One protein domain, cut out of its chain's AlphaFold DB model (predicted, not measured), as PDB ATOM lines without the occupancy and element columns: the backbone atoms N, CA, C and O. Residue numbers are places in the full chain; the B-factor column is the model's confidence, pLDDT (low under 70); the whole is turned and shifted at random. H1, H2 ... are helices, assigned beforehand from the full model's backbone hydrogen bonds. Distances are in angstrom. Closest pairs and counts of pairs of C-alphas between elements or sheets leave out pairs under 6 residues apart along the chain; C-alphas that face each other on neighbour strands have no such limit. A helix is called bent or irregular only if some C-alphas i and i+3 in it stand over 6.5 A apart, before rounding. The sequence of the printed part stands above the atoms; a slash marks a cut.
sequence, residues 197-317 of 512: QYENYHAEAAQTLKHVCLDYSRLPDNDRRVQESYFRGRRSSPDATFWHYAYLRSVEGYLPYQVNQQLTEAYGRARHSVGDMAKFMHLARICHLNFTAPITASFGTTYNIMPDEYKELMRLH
ATOM      1  N   GLN A 197      91.410 -15.721  37.411       67.12
ATOM      2  CA  GLN A 197      92.534 -15.869  36.506       67.12
ATOM      3  C   GLN A 197      92.184 -15.149  35.203       67.12
ATOM      4  O   GLN A 197      91.080 -15.324  34.681       67.12
ATOM      5  N   TYR A 198      93.078 -14.298  34.693       71.50
ATOM      6  CA  TYR A 198      92.860 -13.591  33.423       71.50
ATOM      7  C   TYR A 198      92.704 -14.590  32.262       71.50
ATOM      8  O   TYR A 198      92.006 -14.312  31.290       71.50
ATOM      9  N   GLU A 199      93.232 -15.803  32.422       77.44
ATOM     10  CA  GLU A 199      92.980 -16.979  31.592       77.44
ATOM     11  C   GLU A 199      91.473 -17.272  31.406       77.44
ATOM     12  O   GLU A 199      91.056 -17.714  30.336       77.44
ATOM     13  N   ASN A 200      90.618 -16.951  32.387       82.12
ATOM     14  CA  ASN A 200      89.165 -17.081  32.245       82.12
ATOM     15  C   ASN A 200      88.589 -16.082  31.232       82.12
ATOM     16  O   ASN A 200      87.701 -16.445  30.466       82.12
ATOM     17  N   TYR A 201      89.099 -14.844  31.196       84.25
ATOM     18  CA  TYR A 201      88.682 -13.852  30.199       84.25
ATOM     19  C   TYR A 201      89.138 -14.248  28.791       84.25
ATOM     20  O   TYR A 201      88.422 -13.998  27.821       84.25
ATOM     21  N   HIS A 202      90.303 -14.896  28.670       86.06
ATOM     22  CA  HIS A 202      90.747 -15.489  27.405       86.06
ATOM     23  C   HIS A 202      89.787 -16.601  26.961       86.06
ATOM     24  O   HIS A 202      89.256 -16.536  25.850       86.06
ATOM     25  N   ALA A 203      89.493 -17.562  27.842       85.69
ATOM     26  CA  ALA A 203      88.589 -18.672  27.545       85.69
ATOM     27  C   ALA A 203      87.171 -18.192  27.181       85.69
ATOM     28  O   ALA A 203      86.551 -18.710  26.248       85.69
ATOM     29  N   GLU A 204      86.668 -17.169  27.877       89.38
ATOM     30  CA  GLU A 204      85.388 -16.527  27.575       89.38
ATOM     31  C   GLU A 204      85.385 -15.913  26.169       89.38
ATOM     32  O   GLU A 204      84.454 -16.161  25.396       89.38
ATOM     33  N   ALA A 205      86.423 -15.151  25.812       89.75
ATOM     34  CA  ALA A 205      86.545 -14.537  24.493       89.75
ATOM     35  C   ALA A 205      86.648 -15.589  23.381       89.75
ATOM     36  O   ALA A 205      85.939 -15.492  22.373       89.75
ATOM     37  N   ALA A 206      87.452 -16.634  23.598       90.38
ATOM     38  CA  ALA A 206      87.605 -17.746  22.669       90.38
ATOM     39  C   ALA A 206      86.277 -18.468  22.413       90.38
ATOM     40  O   ALA A 206      85.933 -18.749  21.262       90.38
ATOM     41  N   GLN A 207      85.497 -18.721  23.466       93.62
ATOM     42  CA  GLN A 207      84.194 -19.365  23.347       93.62
ATOM     43  C   GLN A 207      83.152 -18.445  22.695       93.62
ATOM     44  O   GLN A 207      82.409 -18.882  21.815       93.62
ATOM     45  N   THR A 208      83.105 -17.174  23.097       93.75
ATOM     46  CA  THR A 208      82.110 -16.196  22.631       93.75
ATOM     47  C   THR A 208      82.277 -15.868  21.150       93.75
ATOM     48  O   THR A 208      81.289 -15.721  20.431       93.75
ATOM     49  N   LEU A 209      83.521 -15.773  20.674       95.25
ATOM     50  CA  LEU A 209      83.829 -15.355  19.305       95.25
ATOM     51  C   LEU A 209      84.102 -16.529  18.354       95.25
ATOM     52  O   LEU A 209      84.263 -16.309  17.155       95.25
ATOM     53  N   LYS A 210      84.067 -17.778  18.847       94.25
ATOM     54  CA  LYS A 210      84.409 -19.010  18.109       94.25
ATOM     55  C   LYS A 210      83.843 -19.078  16.689       94.25
ATOM     56  O   LYS A 210      84.572 -19.398  15.754       94.25
ATOM     57  N   HIS A 211      82.550 -18.803  16.521       92.25
ATOM     58  CA  HIS A 211      81.891 -18.900  15.215       92.25
ATOM     59  C   HIS A 211      82.406 -17.851  14.225       92.25
ATOM     60  O   HIS A 211      82.746 -18.196  13.097       92.25
ATOM     61  N   VAL A 212      82.560 -16.600  14.663       94.19
ATOM     62  CA  VAL A 212      83.068 -15.518  13.806       94.19
ATOM     63  C   VAL A 212      84.559 -15.703  13.506       94.19
ATOM     64  O   VAL A 212      84.990 -15.393  12.400       94.19
ATOM     65  N   CYS A 213      85.340 -16.294  14.419       91.94
ATOM     66  CA  CYS A 213      86.734 -16.671  14.157       91.94
ATOM     67  C   CYS A 213      86.867 -17.669  13.008       91.94
ATOM     68  O   CYS A 213      87.772 -17.542  12.184       91.94
ATOM     69  N   LEU A 214      85.983 -18.672  12.959       91.81
ATOM     70  CA  LEU A 214      85.973 -19.657  11.879       91.81
ATOM     71  C   LEU A 214      85.694 -18.973  10.540       91.81
ATOM     72  O   LEU A 214      86.398 -19.232   9.565       91.81
ATOM     73  N   ASP A 215      84.736 -18.050  10.510       92.19
ATOM     74  CA  ASP A 215      84.427 -17.283   9.306       92.19
ATOM     75  C   ASP A 215      85.578 -16.353   8.911       92.19
ATOM     76  O   ASP A 215      85.975 -16.338   7.748       92.19
ATOM     77  N   TYR A 216      86.188 -15.659   9.878       91.25
ATOM     78  CA  TYR A 216      87.385 -14.849   9.662       91.25
ATOM     79  C   TYR A 216      88.523 -15.685   9.081       91.25
ATOM     80  O   TYR A 216      89.130 -15.249   8.114       91.25
ATOM     81  N   SER A 217      88.798 -16.888   9.603       88.19
ATOM     82  CA  SER A 217      89.908 -17.752   9.159       88.19
ATOM     83  C   SER A 217      89.798 -18.225   7.704       88.19
ATOM     84  O   SER A 217      90.812 -18.492   7.067       88.19
ATOM     85  N   ARG A 218      88.577 -18.288   7.157       91.56
ATOM     86  CA  ARG A 218      88.304 -18.710   5.773       91.56
ATOM     87  C   ARG A 218      88.490 -17.591   4.752       91.56
ATOM     88  O   ARG A 218      88.504 -17.866   3.554       91.56
ATOM     89  N   LEU A 219      88.593 -16.339   5.201       89.31
ATOM     90  CA  LEU A 219      88.776 -15.203   4.306       89.31
ATOM     91  C   LEU A 219      90.207 -15.156   3.755       89.31
ATOM     92  O   LEU A 219      91.156 -15.430   4.505       89.31
ATOM     93  N   PRO A 220      90.375 -14.784   2.473       89.12
ATOM     94  CA  PRO A 220      91.688 -14.609   1.879       89.12
ATOM     95  C   PRO A 220      92.388 -13.386   2.471       89.12
ATOM     96  O   PRO A 220      91.754 -12.451   2.956       89.12
ATOM     97  N   ASP A 221      93.714 -13.387   2.403       80.69
ATOM     98  CA  ASP A 221      94.543 -12.332   2.984       80.69
ATOM     99  C   ASP A 221      94.275 -10.950   2.378       80.69
ATOM    100  O   ASP A 221      94.310  -9.957   3.092       80.69
ATOM    101  N   ASN A 222      93.906 -10.872   1.100       83.62
ATOM    102  CA  ASN A 222      93.545  -9.621   0.429       83.62
ATOM    103  C   ASN A 222      92.117  -9.116   0.736       83.62
ATOM    104  O   ASN A 222      91.727  -8.071   0.213       83.62
ATOM    105  N   ASP A 223      91.322  -9.828   1.544       87.75
ATOM    106  CA  ASP A 223      90.003  -9.349   1.962       87.75
ATOM    107  C   ASP A 223      90.162  -8.082   2.806       87.75
ATOM    108  O   ASP A 223      90.938  -8.042   3.759       87.75
ATOM    109  N   ARG A 224      89.387  -7.042   2.491       83.62
ATOM    110  CA  ARG A 224      89.459  -5.755   3.190       83.62
ATOM    111  C   ARG A 224      89.311  -5.892   4.710       83.62
ATOM    112  O   ARG A 224      90.009  -5.204   5.439       83.62
ATOM    113  N   ARG A 225      88.438  -6.778   5.198       81.56
ATOM    114  CA  ARG A 225      88.206  -6.978   6.644       81.56
ATOM    115  C   ARG A 225      89.397  -7.646   7.321       81.56
ATOM    116  O   ARG A 225      89.642  -7.425   8.500       81.56
ATOM    117  N   VAL A 226      90.109  -8.480   6.569       79.12
ATOM    118  CA  VAL A 226      91.348  -9.120   7.003       79.12
ATOM    119  C   VAL A 226      92.479  -8.090   6.997       79.12
ATOM    120  O   VAL A 226      93.167  -7.963   7.995       79.12
ATOM    121  N   GLN A 227      92.598  -7.261   5.961       76.88
ATOM    122  CA  GLN A 227      93.559  -6.150   5.920       76.88
ATOM    123  C   GLN A 227      93.325  -5.114   7.035       76.88
ATOM    124  O   GLN A 227      94.275  -4.620   7.627       76.88
ATOM    125  N   GLU A 228      92.071  -4.819   7.383       69.00
ATOM    126  CA  GLU A 228      91.722  -3.912   8.492       69.00
ATOM    127  C   GLU A 228      92.116  -4.468   9.871       69.00
ATOM    128  O   GLU A 228      92.320  -3.701  10.811       69.00
ATOM    129  N   SER A 229      92.252  -5.789  10.007       67.88
ATOM    130  CA  SER A 229      92.800  -6.403  11.213       67.88
ATOM    131  C   SER A 229      94.308  -6.615  11.129       67.88
ATOM    132  O   SER A 229      94.871  -7.114  12.101       67.88
ATOM    133  N   TYR A 230      94.986  -6.290  10.021       66.12
ATOM    134  CA  TYR A 230      96.428  -6.508   9.913       66.12
ATOM    135  C   TYR A 230      97.190  -5.717  10.958       66.12
ATOM    136  O   TYR A 230      96.838  -4.608  11.353       66.12
ATOM    137  N   PHE A 231      98.263  -6.342  11.412       54.34
ATOM    138  CA  PHE A 231      99.149  -5.794  12.414       54.34
ATOM    139  C   PHE A 231     100.569  -6.192  12.028       54.34
ATOM    140  O   PHE A 231     100.823  -7.367  11.746       54.34
ATOM    141  N   ARG A 232     101.473  -5.213  11.926       50.72
ATOM    142  CA  ARG A 232     102.834  -5.386  11.378       50.72
ATOM    143  C   ARG A 232     102.909  -6.143  10.049       50.72
ATOM    144  O   ARG A 232     103.740  -7.032   9.873       50.72
ATOM    145  N   GLY A 233     102.001  -5.834   9.125       54.62
ATOM    146  CA  GLY A 233     101.963  -6.476   7.807       54.62
ATOM    147  C   GLY A 233     101.605  -7.967   7.841       54.62
ATOM    148  O   GLY A 233     101.779  -8.659   6.841       54.62
ATOM    149  N   ARG A 234     101.114  -8.474   8.977       62.88
ATOM    150  CA  ARG A 234     100.665  -9.856   9.140       62.88
ATOM    151  C   ARG A 234      99.194  -9.892   9.521       62.88
ATOM    152  O   ARG A 234      98.674  -9.012  10.208       62.88
ATOM    153  N   ARG A 235      98.539 -10.980   9.124       74.94
ATOM    154  CA  ARG A 235      97.195 -11.318   9.583       74.94
ATOM    155  C   ARG A 235      97.185 -11.457  11.101       74.94
ATOM    156  O   ARG A 235      97.927 -12.264  11.656       74.94
ATOM    157  N   SER A 236      96.313 -10.706  11.771       74.25
ATOM    158  CA  SER A 236      96.166 -10.834  13.221       74.25
ATOM    159  C   SER A 236      95.608 -12.204  13.605       74.25
ATOM    160  O   SER A 236      94.624 -12.669  13.017       74.25
ATOM    161  N   SER A 237      96.222 -12.806  14.626       79.44
ATOM    162  CA  SER A 237      95.753 -14.023  15.287       79.44
ATOM    163  C   SER A 237      94.583 -13.692  16.227       79.44
ATOM    164  O   SER A 237      94.748 -12.849  17.115       79.44
ATOM    165  N   PRO A 238      93.405 -14.330  16.072       84.31
ATOM    166  CA  PRO A 238      92.306 -14.187  17.026       84.31
ATOM    167  C   PRO A 238      92.702 -14.564  18.454       84.31
ATOM    168  O   PRO A 238      92.338 -13.861  19.390       84.31
ATOM    169  N   ASP A 239      93.500 -15.623  18.615       81.25
ATOM    170  CA  ASP A 239      93.946 -16.073  19.935       81.25
ATOM    171  C   ASP A 239      94.797 -15.006  20.642       81.25
ATOM    172  O   ASP A 239      94.594 -14.706  21.818       81.25
ATOM    173  N   ALA A 240      95.646 -14.313  19.879       75.12
ATOM    174  CA  ALA A 240      96.401 -13.173  20.383       75.12
ATOM    175  C   ALA A 240      95.542 -12.015  20.846       75.12
ATOM    176  O   ALA A 240      95.753 -11.451  21.921       75.12
ATOM    177  N   THR A 241      94.513 -11.688  20.077       81.44
ATOM    178  CA  THR A 241      93.532 -10.699  20.510       81.44
ATOM    179  C   THR A 241      92.865 -11.092  21.831       81.44
ATOM    180  O   THR A 241      92.617 -10.211  22.656       81.44
ATOM    181  N   PHE A 242      92.583 -12.373  22.067       85.62
ATOM    182  CA  PHE A 242      91.918 -12.817  23.297       85.62
ATOM    183  C   PHE A 242      92.799 -12.647  24.525       85.62
ATOM    184  O   PHE A 242      92.310 -12.182  25.553       85.62
ATOM    185  N   TRP A 243      94.098 -12.923  24.414       79.94
ATOM    186  CA  TRP A 243      95.042 -12.651  25.497       79.94
ATOM    187  C   TRP A 243      95.180 -11.155  25.787       79.94
ATOM    188  O   TRP A 243      95.140 -10.739  26.944       79.94
ATOM    189  N   HIS A 244      95.254 -10.319  24.752       79.62
ATOM    190  CA  HIS A 244      95.281  -8.862  24.919       79.62
ATOM    191  C   HIS A 244      94.039  -8.342  25.634       79.62
ATOM    192  O   HIS A 244      94.133  -7.535  26.562       79.62
ATOM    193  N   TYR A 245      92.873  -8.837  25.220       84.25
ATOM    194  CA  TYR A 245      91.610  -8.527  25.864       84.25
ATOM    195  C   TYR A 245      91.594  -8.989  27.323       84.25
ATOM    196  O   TYR A 245      91.242  -8.202  28.199       84.25
ATOM    197  N   ALA A 246      92.052 -10.210  27.606       82.50
ATOM    198  CA  ALA A 246      92.133 -10.754  28.955       82.50
ATOM    199  C   ALA A 246      92.974  -9.883  29.897       82.50
ATOM    200  O   ALA A 246      92.523  -9.549  30.996       82.50
ATOM    201  N   TYR A 247      94.151  -9.433  29.449       78.69
ATOM    202  CA  TYR A 247      94.977  -8.507  30.223       78.69
ATOM    203  C   TYR A 247      94.253  -7.189  30.487       78.69
ATOM    204  O   TYR A 247      94.231  -6.721  31.621       78.69
ATOM    205  N   LEU A 248      93.610  -6.599  29.478       78.69
ATOM    206  CA  LEU A 248      92.871  -5.345  29.646       78.69
ATOM    207  C   LEU A 248      91.695  -5.485  30.621       78.69
ATOM    208  O   LEU A 248      91.492  -4.603  31.452       78.69
ATOM    209  N   ARG A 249      90.960  -6.603  30.571       84.69
ATOM    210  CA  ARG A 249      89.872  -6.888  31.519       84.69
ATOM    211  C   ARG A 249      90.373  -7.079  32.940       84.69
ATOM    212  O   ARG A 249      89.758  -6.566  33.869       84.69
ATOM    213  N   SER A 250      91.518  -7.735  33.113       79.25
ATOM    214  CA  SER A 250      92.098  -7.964  34.441       79.25
ATOM    215  C   SER A 250      92.490  -6.680  35.186       79.25
ATOM    216  O   SER A 250      92.552  -6.674  36.415       79.25
ATOM    217  N   VAL A 251      92.704  -5.576  34.460       73.44
ATOM    218  CA  VAL A 251      93.047  -4.260  35.025       73.44
ATOM    219  C   VAL A 251      92.020  -3.186  34.689       73.44
ATOM    220  O   VAL A 251      92.332  -1.998  34.719       73.44
ATOM    221  N   GLU A 252      90.778  -3.570  34.397       78.06
ATOM    222  CA  GLU A 252      89.735  -2.630  33.970       78.06
ATOM    223  C   GLU A 252      89.505  -1.478  34.961       78.06
ATOM    224  O   GLU A 252      89.209  -0.360  34.545       78.06
ATOM    225  N   GLY A 253      89.712  -1.725  36.262       71.88
ATOM    226  CA  GLY A 253      89.599  -0.719  37.321       71.88
ATOM    227  C   GLY A 253      90.678   0.370  37.287       71.88
ATOM    228  O   GLY A 253      90.502   1.403  37.922       71.88
ATOM    229  N   TYR A 254      91.768   0.158  36.543       68.69
ATOM    230  CA  TYR A 254      92.854   1.124  36.344       68.69
ATOM    231  C   TYR A 254      92.726   1.872  35.009       68.69
ATOM    232  O   TYR A 254      93.393   2.890  34.807       68.69
ATOM    233  N   LEU A 255      91.902   1.371  34.080       65.44
ATOM    234  CA  LEU A 255      91.737   1.958  32.753       65.44
ATOM    235  C   LEU A 255      90.859   3.220  32.801       65.44
ATOM    236  O   LEU A 255      89.901   3.285  33.576       65.44
ATOM    237  N   PRO A 256      91.107   4.207  31.921       66.88
ATOM    238  CA  PRO A 256      90.175   5.309  31.726       66.88
ATOM    239  C   PRO A 256      88.784   4.791  31.339       66.88
ATOM    240  O   PRO A 256      88.653   3.926  30.469       66.88
ATOM    241  N   TYR A 257      87.736   5.365  31.939       70.00
ATOM    242  CA  TYR A 257      86.346   4.930  31.745       70.00
ATOM    243  C   TYR A 257      85.955   4.787  30.264       70.00
ATOM    244  O   TYR A 257      85.406   3.763  29.864       70.00
ATOM    245  N   GLN A 258      86.297   5.781  29.437       63.59
ATOM    246  CA  GLN A 258      85.965   5.790  28.008       63.59
ATOM    247  C   GLN A 258      86.643   4.651  27.236       63.59
ATOM    248  O   GLN A 258      86.017   4.038  26.375       63.59
ATOM    249  N   VAL A 259      87.898   4.331  27.567       65.75
ATOM    250  CA  VAL A 259      88.638   3.223  26.944       65.75
ATOM    251  C   VAL A 259      87.987   1.893  27.311       65.75
ATOM    252  O   VAL A 259      87.733   1.063  26.439       65.75
ATOM    253  N   ASN A 260      87.661   1.708  28.593       70.12
ATOM    254  CA  ASN A 260      87.005   0.491  29.061       70.12
ATOM    255  C   ASN A 260      85.614   0.306  28.420       70.12
ATOM    256  O   ASN A 260      85.257  -0.793  27.984       70.12
ATOM    257  N   GLN A 261      84.848   1.394  28.293       76.06
ATOM    258  CA  GLN A 261      83.551   1.390  27.622       76.06
ATOM    259  C   GLN A 261      83.678   0.980  26.147       76.06
ATOM    260  O   GLN A 261      83.023   0.030  25.721       76.06
ATOM    261  N   GLN A 262      84.549   1.642  25.378       74.25
ATOM    262  CA  GLN A 262      84.742   1.349  23.953       74.25
ATOM    263  C   GLN A 262      85.184  -0.098  23.713       74.25
ATOM    264  O   GLN A 262      84.662  -0.760  22.813       74.25
ATOM    265  N   LEU A 263      86.106  -0.607  24.537       78.25
ATOM    266  CA  LEU A 263      86.578  -1.986  24.451       78.25
ATOM    267  C   LEU A 263      85.446  -2.988  24.725       78.25
ATOM    268  O   LEU A 263      85.292  -3.966  23.993       78.25
ATOM    269  N   THR A 264      84.631  -2.727  25.751       85.06
ATOM    270  CA  THR A 264      83.488  -3.577  26.117       85.06
ATOM    271  C   THR A 264      82.426  -3.594  25.020       85.06
ATOM    272  O   THR A 264      81.934  -4.657  24.642       85.06
ATOM    273  N   GLU A 265      82.097  -2.432  24.458       84.75
ATOM    274  CA  GLU A 265      81.131  -2.323  23.368       84.75
ATOM    275  C   GLU A 265      81.629  -2.987  22.076       84.75
ATOM    276  O   GLU A 265      80.861  -3.670  21.396       84.75
ATOM    277  N   ALA A 266      82.909  -2.817  21.732       87.69
ATOM    278  CA  ALA A 266      83.509  -3.458  20.566       87.69
ATOM    279  C   ALA A 266      83.497  -4.987  20.695       87.69
ATOM    280  O   ALA A 266      83.087  -5.667  19.755       87.69
ATOM    281  N   TYR A 267      83.858  -5.520  21.867       92.19
ATOM    282  CA  TYR A 267      83.764  -6.953  22.156       92.19
ATOM    283  C   TYR A 267      82.321  -7.468  22.029       92.19
ATOM    284  O   TYR A 267      82.073  -8.471  21.362       92.19
ATOM    285  N   GLY A 268      81.346  -6.734  22.580       91.75
ATOM    286  CA  GLY A 268      79.927  -7.084  22.471       91.75
ATOM    287  C   GLY A 268      79.414  -7.131  21.026       91.75
ATOM    288  O   GLY A 268      78.560  -7.962  20.707       91.75
ATOM    289  N   ARG A 269      79.955  -6.283  20.139       92.31
ATOM    290  CA  ARG A 269      79.627  -6.272  18.703       92.31
ATOM    291  C   ARG A 269      80.355  -7.352  17.900       92.31
ATOM    292  O   ARG A 269      79.786  -7.869  16.942       92.31
ATOM    293  N   ALA A 270      81.571  -7.730  18.297       93.00
ATOM    294  CA  ALA A 270      82.448  -8.634  17.546       93.00
ATOM    295  C   ALA A 270      81.816  -9.997  17.210       93.00
ATOM    296  O   ALA A 270      82.119 -10.581  16.173       93.00
ATOM    297  N   ARG A 271      80.890 -10.489  18.040       93.56
ATOM    298  CA  ARG A 271      80.180 -11.761  17.816       93.56
ATOM    299  C   ARG A 271      79.188 -11.749  16.645       93.56
ATOM    300  O   ARG A 271      78.666 -12.801  16.291       93.56
ATOM    301  N   HIS A 272      78.869 -10.580  16.091       92.62
ATOM    302  CA  HIS A 272      77.814 -10.435  15.085       92.62
ATOM    303  C   HIS A 272      78.336 -10.409  13.647       92.62
ATOM    304  O   HIS A 272      77.586 -10.736  12.729       92.62
ATOM    305  N   SER A 273      79.596 -10.021  13.424       93.44
ATOM    306  CA  SER A 273      80.158  -9.943  12.076       93.44
ATOM    307  C   SER A 273      81.686  -9.999  12.074       93.44
ATOM    308  O   SER A 273      82.342  -9.540  13.008       93.44
ATOM    309  N   VAL A 274      82.271 -10.486  10.973       91.25
ATOM    310  CA  VAL A 274      83.733 -10.479  10.783       91.25
ATOM    311  C   VAL A 274      84.300  -9.053  10.756       91.25
ATOM    312  O   VAL A 274      85.410  -8.825  11.224       91.25
ATOM    313  N   GLY A 275      83.538  -8.075  10.255       88.31
ATOM    314  CA  GLY A 275      83.966  -6.673  10.250       88.31
ATOM    315  C   GLY A 275      84.047  -6.075  11.657       88.31
ATOM    316  O   GLY A 275      85.000  -5.370  11.977       88.31
ATOM    317  N   ASP A 276      83.086  -6.384  12.530       89.56
ATOM    318  CA  ASP A 276      83.130  -5.930  13.925       89.56
ATOM    319  C   ASP A 276      84.186  -6.683  14.733       89.56
ATOM    320  O   ASP A 276      84.832  -6.092  15.597       89.56
ATOM    321  N   MET A 277      84.422  -7.957  14.408       91.38
ATOM    322  CA  MET A 277      85.543  -8.710  14.958       91.38
ATOM    323  C   MET A 277      86.885  -8.080  14.573       91.38
ATOM    324  O   MET A 277      87.710  -7.873  15.456       91.38
ATOM    325  N   ALA A 278      87.095  -7.704  13.308       84.62
ATOM    326  CA  ALA A 278      88.321  -7.033  12.869       84.62
ATOM    327  C   ALA A 278      88.569  -5.721  13.636       84.62
ATOM    328  O   ALA A 278      89.670  -5.498  14.141       84.62
ATOM    329  N   LYS A 279      87.528  -4.900  13.828       82.00
ATOM    330  CA  LYS A 279      87.603  -3.666  14.633       82.00
ATOM    331  C   LYS A 279      87.930  -3.941  16.098       82.00
ATOM    332  O   LYS A 279      88.733  -3.224  16.686       82.00
ATOM    333  N   PHE A 280      87.316  -4.962  16.695       86.81
ATOM    334  CA  PHE A 280      87.634  -5.378  18.061       86.81
ATOM    335  C   PHE A 280      89.080  -5.869  18.175       86.81
ATOM    336  O   PHE A 280      89.784  -5.450  19.089       86.81
ATOM    337  N   MET A 281      89.542  -6.701  17.237       82.25
ATOM    338  CA  MET A 281      90.920  -7.196  17.200       82.25
ATOM    339  C   MET A 281      91.924  -6.052  17.134       82.25
ATOM    340  O   MET A 281      92.901  -6.053  17.883       82.25
ATOM    341  N   HIS A 282      91.642  -5.067  16.286       72.88
ATOM    342  CA  HIS A 282      92.438  -3.861  16.147       72.88
ATOM    343  C   HIS A 282      92.439  -3.022  17.440       72.88
ATOM    344  O   HIS A 282      93.503  -2.727  17.983       72.88
ATOM    345  N   LEU A 283      91.261  -2.723  18.004       73.25
ATOM    346  CA  LEU A 283      91.126  -1.929  19.232       73.25
ATOM    347  C   LEU A 283      91.781  -2.602  20.447       73.25
ATOM    348  O   LEU A 283      92.529  -1.957  21.176       73.25
ATOM    349  N   ALA A 284      91.535  -3.895  20.667       76.56
ATOM    350  CA  ALA A 284      92.106  -4.636  21.789       76.56
ATOM    351  C   ALA A 284      93.636  -4.700  21.703       76.56
ATOM    352  O   ALA A 284      94.311  -4.534  22.719       76.56
ATOM    353  N   ARG A 285      94.188  -4.876  20.492       71.25
ATOM    354  CA  ARG A 285      95.634  -4.785  20.257       71.25
ATOM    355  C   ARG A 285      96.150  -3.394  20.616       71.25
ATOM    356  O   ARG A 285      97.005  -3.306  21.486       71.25
ATOM    357  N   ILE A 286      95.583  -2.318  20.066       63.47
ATOM    358  CA  ILE A 286      96.007  -0.936  20.371       63.47
ATOM    359  C   ILE A 286      95.940  -0.630  21.872       63.47
ATOM    360  O   ILE A 286      96.894  -0.095  22.439       63.47
ATOM    361  N   CYS A 287      94.840  -0.972  22.543       65.81
ATOM    362  CA  CYS A 287      94.710  -0.758  23.982       65.81
ATOM    363  C   CYS A 287      95.767  -1.548  24.762       65.81
ATOM    364  O   CYS A 287      96.356  -1.016  25.703       65.81
ATOM    365  N   HIS A 288      96.055  -2.788  24.364       70.44
ATOM    366  CA  HIS A 288      97.117  -3.570  24.986       70.44
ATOM    367  C   HIS A 288      98.472  -2.871  24.854       70.44
ATOM    368  O   HIS A 288      99.156  -2.712  25.865       70.44
ATOM    369  N   LEU A 289      98.812  -2.354  23.665       57.75
ATOM    370  CA  LEU A 289     100.098  -1.682  23.422       57.75
ATOM    371  C   LEU A 289     100.293  -0.435  24.278       57.75
ATOM    372  O   LEU A 289     101.411  -0.134  24.671       57.75
ATOM    373  N   ASN A 290      99.212   0.296  24.544       53.09
ATOM    374  CA  ASN A 290      99.282   1.576  25.241       53.09
ATOM    375  C   ASN A 290      99.184   1.434  26.760       53.09
ATOM    376  O   ASN A 290      99.759   2.240  27.488       53.09
ATOM    377  N   PHE A 291      98.448   0.430  27.242       59.34
ATOM    378  CA  PHE A 291      98.102   0.345  28.657       59.34
ATOM    379  C   PHE A 291      98.750  -0.832  29.366       59.34
ATOM    380  O   PHE A 291      99.262  -0.650  30.457       59.34
ATOM    381  N   THR A 292      98.748  -2.037  28.802       62.75
ATOM    382  CA  THR A 292      99.159  -3.237  29.556       62.75
ATOM    383  C   THR A 292     100.520  -3.781  29.136       62.75
ATOM    384  O   THR A 292     101.283  -4.240  29.987       62.75
ATOM    385  N   ALA A 293     100.882  -3.667  27.861       55.56
ATOM    386  CA  ALA A 293     102.192  -4.058  27.351       55.56
ATOM    387  C   ALA A 293     103.362  -3.248  27.946       55.56
ATOM    388  O   ALA A 293     104.309  -3.885  28.409       55.56
ATOM    389  N   PRO A 294     103.327  -1.899  28.036       50.50
ATOM    390  CA  PRO A 294     104.437  -1.106  28.588       50.50
ATOM    391  C   PRO A 294     104.593  -1.259  30.103       50.50
ATOM    392  O   PRO A 294     105.544  -0.765  30.700       50.50
ATOM    393  N   ILE A 295     103.609  -1.887  30.743       51.75
ATOM    394  CA  ILE A 295     103.558  -2.055  32.188       51.75
ATOM    395  C   ILE A 295     104.090  -3.431  32.592       51.75
ATOM    396  O   ILE A 295     104.669  -3.575  33.664       51.75
ATOM    397  N   THR A 296     103.927  -4.443  31.733       48.84
ATOM    398  CA  THR A 296     104.094  -5.843  32.142       48.84
ATOM    399  C   THR A 296     105.079  -6.666  31.339       48.84
ATOM    400  O   THR A 296     105.213  -7.854  31.612       48.84
ATOM    401  N   ALA A 297     105.788  -6.105  30.366       45.56
ATOM    402  CA  ALA A 297     107.023  -6.769  29.955       45.56
ATOM    403  C   ALA A 297     108.236  -5.855  29.788       45.56
ATOM    404  O   ALA A 297     109.361  -6.349  29.808       45.56
ATOM    405  N   SER A 298     108.089  -4.545  29.734       38.22
ATOM    406  CA  SER A 298     109.168  -3.595  29.980       38.22
ATOM    407  C   SER A 298     108.540  -2.224  30.047       38.22
ATOM    408  O   SER A 298     107.557  -1.978  29.349       38.22
ATOM    409  N   PHE A 299     109.154  -1.310  30.793       36.66
ATOM    410  CA  PHE A 299     109.128   0.083  30.368       36.66
ATOM    411  C   PHE A 299     109.696   0.091  28.938       36.66
ATOM    412  O   PHE A 299     110.896  -0.050  28.731       36.66
ATOM    413  N   GLY A 300     108.746   0.032  27.997       33.91
ATOM    414  CA  GLY A 300     108.842  -0.401  26.606       33.91
ATOM    415  C   GLY A 300     109.233  -1.874  26.359       33.91
ATOM    416  O   GLY A 300     110.320  -2.177  25.875       33.91
ATOM    417  N   THR A 301     108.338  -2.831  26.605       31.47
ATOM    418  CA  THR A 301     108.393  -4.054  25.781       31.47
ATOM    419  C   THR A 301     107.872  -3.669  24.424       31.47
ATOM    420  O   THR A 301     106.742  -3.194  24.375       31.47
ATOM    421  N   THR A 302     108.690  -3.813  23.377       35.78
ATOM    422  CA  THR A 302     108.492  -4.619  22.137       35.78
ATOM    423  C   THR A 302     107.078  -4.964  21.642       35.78
ATOM    424  O   THR A 302     106.885  -5.814  20.769       35.78
ATOM    425  N   TYR A 303     106.058  -4.246  22.064       37.94
ATOM    426  CA  TYR A 303     105.056  -3.817  21.130       37.94
ATOM    427  C   TYR A 303     105.598  -2.584  20.428       37.94
ATOM    428  O   TYR A 303     105.170  -1.466  20.665       37.94
ATOM    429  N   ASN A 304     106.610  -2.830  19.595       41.75
ATOM    430  CA  ASN A 304     107.135  -1.910  18.604       41.75
ATOM    431  C   ASN A 304     105.961  -1.409  17.769       41.75
ATOM    432  O   ASN A 304     105.501  -2.120  16.878       41.75
ATOM    433  N   ILE A 305     105.409  -0.260  18.161       37.12
ATOM    434  CA  ILE A 305     104.387   0.444  17.400       37.12
ATOM    435  C   ILE A 305     105.106   0.869  16.126       37.12
ATOM    436  O   ILE A 305     105.983   1.732  16.162       37.12
ATOM    437  N   MET A 306     104.799   0.209  15.015       35.84
ATOM    438  CA  MET A 306     105.276   0.655  13.713       35.84
ATOM    439  C   MET A 306     104.729   2.069  13.449       35.84
ATOM    440  O   MET A 306     103.624   2.381  13.904       35.84
ATOM    441  N   PRO A 307     105.423   2.922  12.676       36.00
ATOM    442  CA  PRO A 307     104.910   4.244  12.308       36.00
ATOM    443  C   PRO A 307     103.465   4.230  11.766       36.00
ATOM    444  O   PRO A 307     102.708   5.169  11.994       36.00
ATOM    445  N   ASP A 308     103.029   3.147  11.117       38.06
ATOM    446  CA  ASP A 308     101.648   2.994  10.630       38.06
ATOM    447  C   ASP A 308     100.631   2.609  11.721       38.06
ATOM    448  O   ASP A 308      99.477   3.032  11.676       38.06
ATOM    449  N   GLU A 309     101.052   1.880  12.756       40.22
ATOM    450  CA  GLU A 309     100.229   1.569  13.939       40.22
ATOM    451  C   GLU A 309      99.998   2.831  14.789       40.22
ATOM    452  O   GLU A 309      98.966   2.978  15.445       40.22
ATOM    453  N   TYR A 310     100.925   3.787  14.695       37.75
ATOM    454  CA  TYR A 310     100.796   5.137  15.235       37.75
ATOM    455  C   TYR A 310      99.807   6.008  14.432       37.75
ATOM    456  O   TYR A 310      99.020   6.758  15.015       37.75
ATOM    457  N   LYS A 311      99.772   5.876  13.097       35.44
ATOM    458  CA  LYS A 311      98.800   6.574  12.228       35.44
ATOM    459  C   LYS A 311      97.355   6.122  12.466       35.44
ATOM    460  O   LYS A 311      96.456   6.957  12.449       35.44
ATOM    461  N   GLU A 312      97.098   4.840  12.720       37.56
ATOM    462  CA  GLU A 312      95.740   4.361  13.052       37.56
ATOM    463  C   GLU A 312      95.262   4.844  14.439       37.56
ATOM    464  O   GLU A 312      94.095   5.199  14.622       37.56
ATOM    465  N   LEU A 313      96.193   5.007  15.384       38.03
ATOM    466  CA  LEU A 313      95.991   5.703  16.665       38.03
ATOM    467  C   LEU A 313      95.505   7.156  16.469       38.03
ATOM    468  O   LEU A 313      94.575   7.605  17.149       38.03
ATOM    469  N   MET A 314      96.091   7.864  15.495       32.34
ATOM    470  CA  MET A 314      95.672   9.204  15.055       32.34
ATOM    471  C   MET A 314      94.324   9.186  14.312       32.34
ATOM    472  O   MET A 314      93.530  10.122  14.420       32.34
ATOM    473  N   ARG A 315      94.024   8.106  13.580       33.72
ATOM    474  CA  ARG A 315      92.803   7.944  12.776       33.72
ATOM    475  C   ARG A 315      91.544   7.767  13.624       33.72
ATOM    476  O   ARG A 315      90.501   8.318  13.275       33.72
ATOM    477  N   LEU A 316      91.655   7.106  14.781       33.22
ATOM    478  CA  LEU A 316      90.607   7.050  15.813       33.22
ATOM    479  C   LEU A 316      90.273   8.433  16.431       33.22
ATOM    480  O   LEU A 316      89.316   8.530  17.197       33.22
ATOM    481  N   HIS A 317      91.007   9.499  16.066       34.22
ATOM    482  CA  HIS A 317      90.877  10.862  16.601       34.22
ATOM    483  C   HIS A 317      90.588  11.971  15.551       34.22
ATOM    484  O   HIS A 317      90.500  13.130  15.934       34.22
TER     485      HIS A 317
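What this domain is: This is residues 197 to 317 of the 512 residues of an uncharacterized protein of Nitrosospira multiformis (UniProt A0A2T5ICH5). A compact all-helix domain is built round one long helix, H5, with H3 packed on it at a steep tilt and H4 folded against it as a hairpin. H1 covers the far side of H3 and, past a kink, reaches the first residues of H5, where the short H2 also packs; H6 is set off from the rest, close to H5 but not clearly touching it. The printed part has 121 residues with six named helices, H1 to H6 in that order along the chain, and no named strand. The radius of gyration of the C-alphas is 13.7 A, and the C-alphas span 37 by 33 by 25 A, a rounded outline.

How they stand to each other: From the first residue on, the helices are H1, residues 198 to 217; H2, residues 224 to 228; H3, residues 238 to 250; H4, residues 257 to 270; H5, residues 274 to 296; and H6, residues 307 to 315. H1 touches H3, with the closest C-alphas, those of Tyr 201 and Ala 246, 4.8 A apart; they stand at a shallow tilt of 31 degrees and run opposite ways. H1 has a kink of 70 degrees near residue 211, and with residues 212 to 216 alone it touches H5, at residues 274 to 277 alone. Their closest C-alphas are those of Tyr 216 and Val 274, 5.8 A apart, and the tilt of 33 degrees is shallow, only just short of steep, with the two running opposite ways. H2 touches H5 at residues 274 to 282 alone, the closest C-alphas being those of Arg 225 and Gly 275, 5.6 A apart. H3 touches H5 at a steep tilt of 52 degrees, the same way, with the closest C-alphas, those of Thr 241 and Met 281, 5.5 A apart. H3 and H4 are near each other. H4 and H5 form a helical hairpin: they touch, run opposite ways at a tilt of 36 degrees, only just steep, and their closest C-alphas, those of Ala 270 and Met 277, are 4.0 A apart. H5 is the hub, touching four other helices. H6 and H5 are close but not clearly touching, with the C-alphas of Ile 286 and Leu 313, the closest, 7.6 A apart. H6 is apart from H1, H2, H3 and H4. The helix packing is part aligned, part crossed: two of the four touching pairs with a tilt are at a shallow one. In H2, H3, H4 and H6 every O i to N i+4 pair is within hydrogen-bond range; in H1 it is 14 of 16 and in H5 16 of 19.

Where its parts are: H1 begins at C-alpha 198, (92.860, -13.591, 33.423), and measures 24.8 A from first to last C-alpha; it is irregular, with C-alphas 208 and 211 7.9 A apart. H2 measures 6.1 A, H3 18.5 A and H4 20.0 A. H5, the longest helix by residues, measures 29.9 A from C-alpha 274 at (83.733, -10.479, 10.783); it has a kink of 43 degrees near residue 289 and is irregular, but only just, with C-alphas 290 and 293 6.7 A apart. H6 measures 12.7 A and ends at C-alpha 315, (92.803, 7.944, 12.776).

The domain as a whole: The two C-alphas farthest apart are those of Asn 222 and Gly 253, 38.2 A. The printed part has no cut. The link from H4 to H5 is tight, the other four are short, and no link is long. The mean pLDDT of the printed part is 71.3; residues 289 to 317 are under 70, and so are residues 228 to 234, among others, and the mean of H6 is 37.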